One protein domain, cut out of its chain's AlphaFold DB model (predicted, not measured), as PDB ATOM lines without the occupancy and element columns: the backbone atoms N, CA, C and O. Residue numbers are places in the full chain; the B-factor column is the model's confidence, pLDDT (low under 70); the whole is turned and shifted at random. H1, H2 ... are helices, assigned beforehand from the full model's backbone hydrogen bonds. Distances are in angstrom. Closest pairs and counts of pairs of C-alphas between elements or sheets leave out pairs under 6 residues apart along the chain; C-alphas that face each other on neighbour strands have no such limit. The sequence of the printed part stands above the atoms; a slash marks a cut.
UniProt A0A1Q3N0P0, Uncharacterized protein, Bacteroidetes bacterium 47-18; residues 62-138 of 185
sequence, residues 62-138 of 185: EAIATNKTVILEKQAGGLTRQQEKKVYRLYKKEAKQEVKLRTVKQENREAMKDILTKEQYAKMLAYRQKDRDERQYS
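What this domain is: This is residues 62 to 138 of the 185 residues of an uncharacterized protein of Bacteroidetes bacterium 47-18 (UniProt A0A1Q3N0P0). One long helix, H2, makes the long axis, and a shorter helix folds back from each of its ends. H1 packs slantwise on the first part of H2, with H2's residues 84 to 95, while H3 makes a V with H2 at the far end, its residues 125 to 137 and Ser 138 after it sticking out; H1 and H3 are apart, and the frame is open. The printed part has 77 residues with three named helices in the order H1, H2, H3 and no named strand, and its class is all helix. The whole is extended, with a radius of gyration of the C-alphas of 18.9 A, and flat, spanning 55 by 30 by 13 A.

Where its parts are: H1 takes residues 62 to 76, from C-alpha 62 at (-17.184, -83.446, -24.906), and is 20.8 A long from first to last C-alpha. H2 takes residues 81 to 115 and is 50.7 A long, beginning with C-alpha 81 at (-6.441, -76.071, -13.538). H3 takes residues 118 to 137, is 28.8 A long and ends with C-alpha 137 at (-18.512, -60.897, -49.780).

How they stand to each other: H1 touches H2, which takes part with residues 84 to 95 alone; their closest C-alphas, those of Ala 65 and Tyr 91, are 4.8 A apart. The two run opposite ways at a steep tilt of 52 degrees. H2 and H3 are close but not clearly touching, the closest C-alphas being those of Lys 113 and Tyr 121, 6.6 A apart. They run opposite ways at a tilt of 37 degrees, only just steep. H1 and H3 are apart. In H1, H2 and H3 every O i to N i+4 pair is within hydrogen-bond range.

The domain as a whole: The two C-alphas farthest apart, those of Thr 80 and Glu 119, are 55.3 A apart. Residues 100 to 111, which belong to H2, stand free, as do residues 125 to 138, of which 125 to 137 belong to H3. Both links, H1 to H2 and H2 to H3, are tight, and the printed part has no cut. The mean pLDDT of the printed part is 84.0, and residues 134 to 138 are under 70.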
ATOM      1  N   GLU A  62     -18.451 -83.415 -25.639       87.00
ATOM      2  CA  GLU A  62     -17.184 -83.446 -24.906       87.00
ATOM      3  C   GLU A  62     -16.019 -82.986 -25.774       87.00
ATOM      4  O   GLU A  62     -15.279 -82.095 -25.356       87.00
ATOM      5  N   ALA A  63     -15.908 -83.504 -26.997       84.88
ATOM      6  CA  ALA A  63     -14.904 -83.070 -27.965       84.88
ATOM      7  C   ALA A  63     -15.023 -81.567 -28.286       84.88
ATOM      8  O   ALA A  63     -14.021 -80.847 -28.286       84.88
ATOM      9  N   ILE A  64     -16.252 -81.058 -28.468       81.50
ATOM     10  CA  ILE A  64     -16.502 -79.622 -28.687       81.50
ATOM     11  C   ILE A  64     -16.021 -78.799 -27.488       81.50
ATOM     12  O   ILE A  64     -15.349 -77.780 -27.665       81.50
ATOM     13  N   ALA A  65     -16.360 -79.221 -26.267       84.31
ATOM     14  CA  ALA A  65     -15.990 -78.497 -25.057       84.31
ATOM     15  C   ALA A  65     -14.475 -78.486 -24.833       84.31
ATOM     16  O   ALA A  65     -13.919 -77.438 -24.499       84.31
ATOM     17  N   THR A  66     -13.804 -79.616 -25.061       84.25
ATOM     18  CA  THR A  66     -12.343 -79.724 -24.980       84.25
ATOM     19  C   THR A  66     -11.681 -78.795 -25.990       84.25
ATOM     20  O   THR A  66     -10.861 -77.969 -25.602       84.25
ATOM     21  N   ASN A  67     -12.099 -78.833 -27.259       84.44
ATOM     22  CA  ASN A  67     -11.546 -77.960 -28.295       84.44
ATOM     23  C   ASN A  67     -11.733 -76.472 -27.961       84.44
ATOM     24  O   ASN A  67     -10.776 -75.704 -28.050       84.44
ATOM     25  N   LYS A  68     -12.930 -76.059 -27.517       86.19
ATOM     26  CA  LYS A  68     -13.183 -74.667 -27.094       86.19
ATOM     27  C   LYS A  68     -12.312 -74.258 -25.901       86.19
ATOM     28  O   LYS A  68     -11.777 -73.152 -25.893       86.19
ATOM     29  N   THR A  69     -12.124 -75.151 -24.931       83.00
ATOM     30  CA  THR A  69     -11.297 -74.884 -23.743       83.00
ATOM     31  C   THR A  69      -9.820 -74.743 -24.112       83.00
ATOM     32  O   THR A  69      -9.188 -73.787 -23.679       83.00
ATOM     33  N   VAL A  70      -9.292 -75.617 -24.978       81.56
ATOM     34  CA  VAL A  70      -7.901 -75.558 -25.467       81.56
ATOM     35  C   VAL A  70      -7.646 -74.290 -26.286       81.56
ATOM     36  O   VAL A  70      -6.583 -73.680 -26.176       81.56
ATOM     37  N   ILE A  71      -8.604 -73.869 -27.115       83.94
ATOM     38  CA  ILE A  71      -8.488 -72.609 -27.862       83.94
ATOM     39  C   ILE A  71      -8.445 -71.426 -26.892       83.94
ATOM     40  O   ILE A  71      -7.570 -70.571 -27.030       83.94
ATOM     41  N   LEU A  72      -9.337 -71.395 -25.897       84.12
ATOM     42  CA  LEU A  72      -9.356 -70.327 -24.900       84.12
ATOM     43  C   LEU A  72      -8.059 -70.292 -24.087       84.12
ATOM     44  O   LEU A  72      -7.509 -69.221 -23.869       84.12
ATOM     45  N   GLU A  73      -7.548 -71.447 -23.672       78.81
ATOM     46  CA  GLU A  73      -6.287 -71.551 -22.938       78.81
ATOM     47  C   GLU A  73      -5.120 -70.949 -23.732       78.81
ATOM     48  O   GLU A  73      -4.356 -70.142 -23.197       78.81
ATOM     49  N   LYS A  74      -5.030 -71.271 -25.029       78.69
ATOM     50  CA  LYS A  74      -4.028 -70.698 -25.938       78.69
ATOM     51  C   LYS A  74      -4.185 -69.186 -26.108       78.69
ATOM     52  O   LYS A  74      -3.181 -68.494 -26.235       78.69
ATOM     53  N   GLN A  75      -5.415 -68.674 -26.120       81.69
ATOM     54  CA  GLN A  75      -5.697 -67.241 -26.272       81.69
ATOM     55  C   GLN A  75      -5.446 -66.441 -24.990       81.69
ATOM     56  O   GLN A  75      -4.959 -65.318 -25.059       81.69
ATOM     57  N   ALA A  76      -5.767 -67.009 -23.830       79.88
ATOM     58  CA  ALA A  76      -5.635 -66.352 -22.533       79.88
ATOM     59  C   ALA A  76      -4.197 -66.370 -21.982       79.88
ATOM     60  O   ALA A  76      -3.931 -65.728 -20.970       79.88
ATOM     61  N   GLY A  77      -3.275 -67.097 -22.626       78.25
ATOM     62  CA  GLY A  77      -1.897 -67.245 -22.151       78.25
ATOM     63  C   GLY A  77      -1.748 -68.238 -20.993       78.25
ATOM     64  O   GLY A  77      -0.804 -68.124 -20.214       78.25
ATOM     65  N   GLY A  78      -2.658 -69.213 -20.890       80.25
ATOM     66  CA  GLY A  78      -2.669 -70.247 -19.854       80.25
ATOM     67  C   GLY A  78      -3.774 -70.049 -18.815       80.25
ATOM     68  O   GLY A  78      -3.965 -68.967 -18.263       80.25
ATOM     69  N   LEU A  79      -4.514 -71.122 -18.532       83.06
ATOM     70  CA  LEU A  79      -5.547 -71.160 -17.499       83.06
ATOM     71  C   LEU A  79      -5.042 -71.968 -16.307       83.06
ATOM     72  O   LEU A  79      -4.386 -72.995 -16.459       83.06
ATOM     73  N   THR A  80      -5.398 -71.554 -15.092       90.00
ATOM     74  CA  THR A  80      -5.191 -72.440 -13.940       90.00
ATOM     75  C   THR A  80      -6.094 -73.670 -14.064       90.00
ATOM     76  O   THR A  80      -7.219 -73.587 -14.564       90.00
ATOM     77  N   ARG A  81      -5.670 -74.810 -13.505       87.06
ATOM     78  CA  ARG A  81      -6.441 -76.071 -13.538       87.06
ATOM     79  C   ARG A  81      -7.873 -75.932 -12.998       87.06
ATOM     80  O   ARG A  81      -8.796 -76.623 -13.431       87.06
ATOM     81  N   GLN A  82      -8.083 -75.037 -12.028       91.31
ATOM     82  CA  GLN A  82      -9.418 -74.761 -11.492       91.31
ATOM     83  C   GLN A  82     -10.284 -73.943 -12.462       91.31
ATOM     84  O   GLN A  82     -11.487 -74.200 -12.562       91.31
ATOM     85  N   GLN A  83      -9.698 -72.978 -13.177       88.31
ATOM     86  CA  GLN A  83     -10.389 -72.198 -14.207       88.31
ATOM     87  C   GLN A  83     -10.726 -73.070 -15.412       88.31
ATOM     88  O   GLN A  83     -11.881 -73.082 -15.829       88.31
ATOM     89  N   GLU A  84      -9.776 -73.872 -15.889       84.50
ATOM     90  CA  GLU A  84      -9.968 -74.817 -16.989       84.50
ATOM     91  C   GLU A  84     -11.173 -75.736 -16.727       84.50
ATOM     92  O   GLU A  84     -12.084 -75.836 -17.546       84.50
ATOM     93  N   LYS A  85     -11.275 -76.308 -15.519       89.50
ATOM     94  CA  LYS A  85     -12.412 -77.158 -15.127       89.50
ATOM     95  C   LYS A  85     -13.753 -76.412 -15.121       89.50
ATOM     96  O   LYS A  85     -14.786 -77.011 -15.433       89.50
ATOM     97  N   LYS A  86     -13.775 -75.133 -14.732       91.94
ATOM     98  CA  LYS A  86     -14.996 -74.303 -14.743       91.94
ATOM     99  C   LYS A  86     -15.397 -73.941 -16.173       91.94
ATOM    100  O   LYS A  86     -16.557 -74.132 -16.533       91.94
ATOM    101  N   VAL A  87     -14.437 -73.499 -16.979       90.06
ATOM    102  CA  VAL A  87     -14.606 -73.159 -18.397       90.06
ATOM    103  C   VAL A  87     -15.101 -74.372 -19.184       90.06
ATOM    104  O   VAL A  87     -16.138 -74.297 -19.840       90.06
ATOM    105  N   TYR A  88     -14.452 -75.526 -19.024       90.69
ATOM    106  CA  TYR A  88     -14.855 -76.777 -19.663       90.69
ATOM    107  C   TYR A  88     -16.311 -77.146 -19.348       90.69
ATOM    108  O   TYR A  88     -17.075 -77.535 -20.232       90.69
ATOM    109  N   ARG A  89     -16.749 -76.989 -18.089       92.06
ATOM    110  CA  ARG A  89     -18.143 -77.263 -17.694       92.06
ATOM    111  C   ARG A  89     -19.144 -76.338 -18.384       92.06
ATOM    112  O   ARG A  89     -20.232 -76.804 -18.721       92.06
ATOM    113  N   LEU A  90     -18.802 -75.063 -18.571       91.62
ATOM    114  CA  LEU A  90     -19.641 -74.112 -19.302       91.62
ATOM    115  C   LEU A  90     -19.729 -74.507 -20.776       91.62
ATOM    116  O   LEU A  90     -20.833 -74.737 -21.272       91.62
ATOM    117  N   TYR A  91     -18.587 -74.731 -21.430       91.31
ATOM    118  CA  TYR A  91     -18.566 -75.144 -22.831       91.31
ATOM    119  C   TYR A  91     -19.243 -76.492 -23.071       91.31
ATOM    120  O   TYR A  91     -19.886 -76.671 -24.100       91.31
ATOM    121  N   LYS A  92     -19.198 -77.427 -22.117       92.81
ATOM    122  CA  LYS A  92     -19.938 -78.695 -22.207       92.81
ATOM    123  C   LYS A  92     -21.451 -78.490 -22.163       92.81
ATOM    124  O   LYS A  92     -22.178 -79.177 -22.881       92.81
ATOM    125  N   LYS A  93     -21.955 -77.571 -21.331       91.19
ATOM    126  CA  LYS A  93     -23.391 -77.235 -21.294       91.19
ATOM    127  C   LYS A  93     -23.832 -76.571 -22.596       91.19
ATOM    128  O   LYS A  93     -24.840 -76.983 -23.167       91.19
ATOM    129  N   GLU A  94     -23.048 -75.613 -23.076       89.56
ATOM    130  CA  GLU A  94     -23.284 -74.931 -24.347       89.56
ATOM    131  C   GLU A  94     -23.264 -75.922 -25.520       89.56
ATOM    132  O   GLU A  94     -24.199 -75.966 -26.313       89.56
ATOM    133  N   ALA A  95     -22.262 -76.805 -25.586       88.00
ATOM    134  CA  ALA A  95     -22.141 -77.807 -26.641       88.00
ATOM    135  C   ALA A  95     -23.329 -78.781 -26.661       88.00
ATOM    136  O   ALA A  95     -23.833 -79.116 -27.731       88.00
ATOM    137  N   LYS A  96     -23.846 -79.192 -25.493       89.94
ATOM    138  CA  LYS A  96     -25.074 -80.004 -25.416       89.94
ATOM    139  C   LYS A  96     -26.283 -79.281 -26.010       89.94
ATOM    140  O   LYS A  96     -27.088 -79.911 -26.692       89.94
ATOM    141  N   GLN A  97     -26.432 -77.985 -25.740       89.44
ATOM    142  CA  GLN A  97     -27.510 -77.182 -26.324       89.44
ATOM    143  C   GLN A  97     -27.315 -77.002 -27.831       89.44
ATOM    144  O   GLN A  97     -28.278 -77.131 -28.583       89.44
ATOM    145  N   GLU A  98     -26.081 -76.780 -28.283       86.56
ATOM    146  CA  GLU A  98     -25.759 -76.644 -29.703       86.56
ATOM    147  C   GLU A  98     -26.099 -77.925 -30.475       86.56
ATOM    148  O   GLU A  98     -26.736 -77.848 -31.525       86.56
ATOM    149  N   VAL A  99     -25.746 -79.099 -29.942       86.19
ATOM    150  CA  VAL A  99     -26.086 -80.397 -30.549       86.19
ATOM    151  C   VAL A  99     -27.601 -80.576 -30.639       86.19
ATOM    152  O   VAL A  99     -28.107 -80.850 -31.725       86.19
ATOM    153  N   LYS A 100     -28.346 -80.323 -29.554       87.12
ATOM    154  CA  LYS A 100     -29.820 -80.384 -29.578       87.12
ATOM    155  C   LYS A 100     -30.421 -79.437 -30.616       87.12
ATOM    156  O   LYS A 100     -31.287 -79.831 -31.389       87.12
ATOM    157  N   LEU A 101     -29.941 -78.195 -30.666       87.69
ATOM    158  CA  LEU A 101     -30.421 -77.203 -31.621       87.69
ATOM    159  C   LEU A 101     -30.121 -77.615 -33.069       87.69
ATOM    160  O   LEU A 101     -30.916 -77.321 -33.960       87.69
ATOM    161  N   ARG A 102     -28.989 -78.281 -33.329       83.69
ATOM    162  CA  ARG A 102     -28.676 -78.829 -34.659       83.69
ATOM    163  C   ARG A 102     -29.667 -79.919 -35.052       83.69
ATOM    164  O   ARG A 102     -30.156 -79.856 -36.177       83.69
ATOM    165  N   THR A 103     -29.993 -80.840 -34.146       86.69
ATOM    166  CA  THR A 103     -30.997 -81.887 -34.386       86.69
ATOM    167  C   THR A 103     -32.349 -81.273 -34.736       86.69
ATOM    168  O   THR A 103     -32.861 -81.527 -35.819       86.69
ATOM    169  N   VAL A 104     -32.845 -80.335 -33.923       88.19
ATOM    170  CA  VAL A 104     -34.113 -79.629 -34.196       88.19
ATOM    171  C   VAL A 104     -34.067 -78.878 -35.531       88.19
ATOM    172  O   VAL A 104     -35.017 -78.888 -36.310       88.19
ATOM    173  N   LYS A 105     -32.944 -78.225 -35.857       85.19
ATOM    174  CA  LYS A 105     -32.775 -77.558 -37.158       85.19
ATOM    175  C   LYS A 105     -32.781 -78.541 -38.326       85.19
ATOM    176  O   LYS A 105     -33.179 -78.142 -39.420       85.19
ATOM    177  N   GLN A 106     -32.285 -79.759 -38.137       84.62
ATOM    178  CA  GLN A 106     -32.317 -80.797 -39.157       84.62
ATOM    179  C   GLN A 106     -33.743 -81.321 -39.343       84.62
ATOM    180  O   GLN A 106     -34.227 -81.287 -40.471       84.62
ATOM    181  N   GLU A 107     -34.429 -81.666 -38.258       85.12
ATOM    182  CA  GLU A 107     -35.836 -82.089 -38.267       85.12
ATOM    183  C   GLU A 107     -36.722 -81.039 -38.949       85.12
ATOM    184  O   GLU A 107     -37.443 -81.342 -39.895       85.12
ATOM    185  N   ASN A 108     -36.578 -79.761 -38.582       87.06
ATOM    186  CA  ASN A 108     -37.325 -78.674 -39.217       87.06
ATOM    187  C   ASN A 108     -37.028 -78.556 -40.719       87.06
ATOM    188  O   ASN A 108     -37.911 -78.220 -41.504       87.06
ATOM    189  N   ARG A 109     -35.786 -78.808 -41.154       83.38
ATOM    190  CA  ARG A 109     -35.439 -78.789 -42.586       83.38
ATOM    191  C   ARG A 109     -36.044 -79.962 -43.339       83.38
ATOM    192  O   ARG A 109     -36.313 -79.800 -44.527       83.38
ATOM    193  N   GLU A 110     -36.176 -81.111 -42.693       87.19
ATOM    194  CA  GLU A 110     -36.826 -82.291 -43.252       87.19
ATOM    195  C   GLU A 110     -38.333 -82.048 -43.353       87.19
ATOM    196  O   GLU A 110     -38.855 -82.096 -44.461       87.19
ATOM    197  N   ALA A 111     -38.981 -81.572 -42.287       87.50
ATOM    198  CA  ALA A 111     -40.395 -81.184 -42.309       87.50
ATOM    199  C   ALA A 111     -40.708 -80.113 -43.375       87.50
ATOM    200  O   ALA A 111     -41.732 -80.159 -44.052       87.50
ATOM    201  N   MET A 112     -39.800 -79.154 -43.596       84.81
ATOM    202  CA  MET A 112     -39.952 -78.169 -44.672       84.81
ATOM    203  C   MET A 112     -39.956 -78.786 -46.080       84.81
ATOM    204  O   MET A 112     -40.532 -78.180 -46.983       84.81
ATOM    205  N   LYS A 113     -39.296 -79.932 -46.305       83.88
ATOM    206  CA  LYS A 113     -39.337 -80.625 -47.605       83.88
ATOM    207  C   LYS A 113     -40.700 -81.256 -47.866       83.88
ATOM    208  O   LYS A 113     -41.076 -81.361 -49.026       83.88
ATOM    209  N   ASP A 114     -41.404 -81.643 -46.807       85.50
ATOM    210  CA  ASP A 114     -42.724 -82.265 -46.909       85.50
ATOM    211  C   ASP A 114     -43.825 -81.218 -47.121       85.50
ATOM    212  O   ASP A 114     -44.823 -81.486 -47.784       85.50
ATOM    213  N   ILE A 115     -43.627 -79.998 -46.604       88.31
ATOM    214  CA  ILE A 115     -44.558 -78.871 -46.780       88.31
ATOM    215  C   ILE A 115     -44.375 -78.190 -48.144       88.31
ATOM    216  O   ILE A 115     -45.350 -77.797 -48.785       88.31
ATOM    217  N   LEU A 116     -43.129 -77.986 -48.578       88.44
ATOM    218  CA  LEU A 116     -42.833 -77.255 -49.810       88.44
ATOM    219  C   LEU A 116     -42.829 -78.184 -51.020       88.44
ATOM    220  O   LEU A 116     -42.252 -79.268 -50.998       88.44
ATOM    221  N   THR A 117     -43.355 -77.702 -52.144       89.25
ATOM    222  CA  THR A 117     -43.141 -78.385 -53.427       89.25
ATOM    223  C   THR A 117     -41.647 -78.418 -53.776       89.25
ATOM    224  O   THR A 117     -40.871 -77.542 -53.372       89.25
ATOM    225  N   LYS A 118     -41.229 -79.399 -54.590       86.56
ATOM    226  CA  LYS A 118     -39.825 -79.541 -55.029       86.56
ATOM    227  C   LYS A 118     -39.264 -78.244 -55.627       86.56
ATOM    228  O   LYS A 118     -38.126 -77.878 -55.341       86.56
ATOM    229  N   GLU A 119     -40.072 -77.523 -56.405       86.25
ATOM    230  CA  GLU A 119     -39.675 -76.255 -57.026       86.25
ATOM    231  C   GLU A 119     -39.510 -75.115 -56.012       86.25
ATOM    232  O   GLU A 119     -38.537 -74.359 -56.080       86.25
ATOM    233  N   GLN A 120     -40.417 -74.993 -55.037       87.06
ATOM    234  CA  GLN A 120     -40.308 -73.993 -53.968       87.06
ATOM    235  C   GLN A 120     -39.097 -74.265 -53.071       87.06
ATOM    236  O   GLN A 120     -38.370 -73.336 -52.710       87.06
ATOM    237  N   TYR A 121     -38.837 -75.535 -52.759       86.81
ATOM    238  CA  TYR A 121     -37.667 -75.933 -51.986       86.81
ATOM    239  C   TYR A 121     -36.362 -75.601 -52.724       86.81
ATOM    240  O   TYR A 121     -35.453 -75.018 -52.130       86.81
ATOM    241  N   ALA A 122     -36.286 -75.886 -54.029       85.94
ATOM    242  CA  ALA A 122     -35.134 -75.538 -54.859       85.94
ATOM    243  C   ALA A 122     -34.889 -74.019 -54.910       85.94
ATOM    244  O   ALA A 122     -33.754 -73.572 -54.727       85.94
ATOM    245  N   LYS A 123     -35.949 -73.212 -55.070       89.06
ATOM    246  CA  LYS A 123     -35.858 -71.740 -55.025       89.06
ATOM    247  C   LYS A 123     -35.364 -71.236 -53.665       89.06
ATOM    248  O   LYS A 123     -34.495 -70.369 -53.609       89.06
ATOM    249  N   MET A 124     -35.859 -71.807 -52.569       87.38
ATOM    250  CA  MET A 124     -35.436 -71.448 -51.212       87.38
ATOM    251  C   MET A 124     -33.975 -71.833 -50.932       87.38
ATOM    252  O   MET A 124     -33.248 -71.066 -50.296       87.38
ATOM    253  N   LEU A 125     -33.503 -72.972 -51.453       86.31
ATOM    254  CA  LEU A 125     -32.086 -73.341 -51.402       86.31
ATOM    255  C   LEU A 125     -31.207 -72.374 -52.203       86.31
ATOM    256  O   LEU A 125     -30.183 -71.928 -51.686       86.31
ATOM    257  N   ALA A 126     -31.617 -72.014 -53.422       86.50
ATOM    258  CA  ALA A 126     -30.892 -71.056 -54.256       86.50
ATOM    259  C   ALA A 126     -30.791 -69.677 -53.580       86.50
ATOM    260  O   ALA A 126     -29.715 -69.079 -53.552       86.50
ATOM    261  N   TYR A 127     -31.877 -69.212 -52.956       85.69
ATOM    262  CA  TYR A 127     -31.880 -67.967 -52.188       85.69
ATOM    263  C   TYR A 127     -30.921 -68.022 -50.990       85.69
ATOM    264  O   TYR A 127     -30.123 -67.109 -50.793       85.69
ATOM    265  N   ARG A 128     -30.933 -69.118 -50.217       82.12
ATOM    266  CA  ARG A 128     -29.999 -69.303 -49.090       82.12
ATOM    267  C   ARG A 128     -28.539 -69.321 -49.531       82.12
ATOM    268  O   ARG A 128     -27.688 -68.863 -48.775       82.12
ATOM    269  N   GLN A 129     -28.242 -69.884 -50.700       79.12
ATOM    270  CA  GLN A 129     -26.885 -69.888 -51.235       79.12
ATOM    271  C   GLN A 129     -26.445 -68.463 -51.588       79.12
ATOM    272  O   GLN A 129     -25.379 -68.037 -51.157       79.12
ATOM    273  N   LYS A 130     -27.312 -67.699 -52.260       79.06
ATOM    274  CA  LYS A 130     -27.051 -66.297 -52.601       79.06
ATOM    275  C   LYS A 130     -26.819 -65.424 -51.362       79.06
ATOM    276  O   LYS A 130     -25.855 -64.673 -51.338       79.06
ATOM    277  N   ASP A 131     -27.646 -65.565 -50.324       75.81
ATOM    278  CA  ASP A 131     -27.504 -64.821 -49.059       75.81
ATOM    279  C   ASP A 131     -26.193 -65.169 -48.325       75.81
ATOM    280  O   ASP A 131     -25.548 -64.303 -47.738       75.81
ATOM    281  N   ARG A 132     -25.735 -66.427 -48.394       72.88
ATOM    282  CA  ARG A 132     -24.409 -66.799 -47.868       72.88
ATOM    283  C   ARG A 132     -23.282 -66.151 -48.653       72.88
ATOM    284  O   ARG A 132     -22.364 -65.622 -48.032       72.88
ATOM    285  N   ASP A 133     -23.359 -66.197 -49.977       73.62
ATOM    286  CA  ASP A 133     -22.348 -65.600 -50.841       73.62
ATOM    287  C   ASP A 133     -22.297 -64.078 -50.613       73.62
ATOM    288  O   ASP A 133     -21.222 -63.525 -50.429       73.62
ATOM    289  N   GLU A 134     -23.440 -63.394 -50.513       69.50
ATOM    290  CA  GLU A 134     -23.495 -61.953 -50.223       69.50
ATOM    291  C   GLU A 134     -22.857 -61.600 -48.870       69.50
ATOM    292  O   GLU A 134     -22.027 -60.693 -48.810       69.50
ATOM    293  N   ARG A 135     -23.149 -62.359 -47.805       65.56
ATOM    294  CA  ARG A 135     -22.530 -62.148 -46.479       65.56
ATOM    295  C   ARG A 135     -21.038 -62.465 -46.452       65.56
ATOM    296  O   ARG A 135     -20.289 -61.821 -45.724       65.56
ATOM    297  N   GLN A 136     -20.596 -63.458 -47.220       61.88
ATOM    298  CA  GLN A 136     -19.177 -63.800 -47.337       61.88
ATOM    299  C   GLN A 136     -18.397 -62.719 -48.102       61.88
ATOM    300  O   GLN A 136     -17.211 -62.522 -47.852       61.88
ATOM    301  N   TYR A 137     -19.072 -61.995 -48.996       52.88
ATOM    302  CA  TYR A 137     -18.512 -60.897 -49.780       52.88
ATOM    303  C   TYR A 137     -18.621 -59.520 -49.108       52.88
ATOM    304  O   TYR A 137     -18.035 -58.568 -49.615       52.88
ATOM    305  N   SER A 138     -19.335 -59.392 -47.984       53.91
ATOM    306  CA  SER A 138     -19.518 -58.125 -47.262       53.91
ATOM    307  C   SER A 138     -18.676 -58.013 -45.983       53.91
ATOM    308  O   SER A 138     -19.065 -57.306 -45.054       53.91
TER     309      SER A 138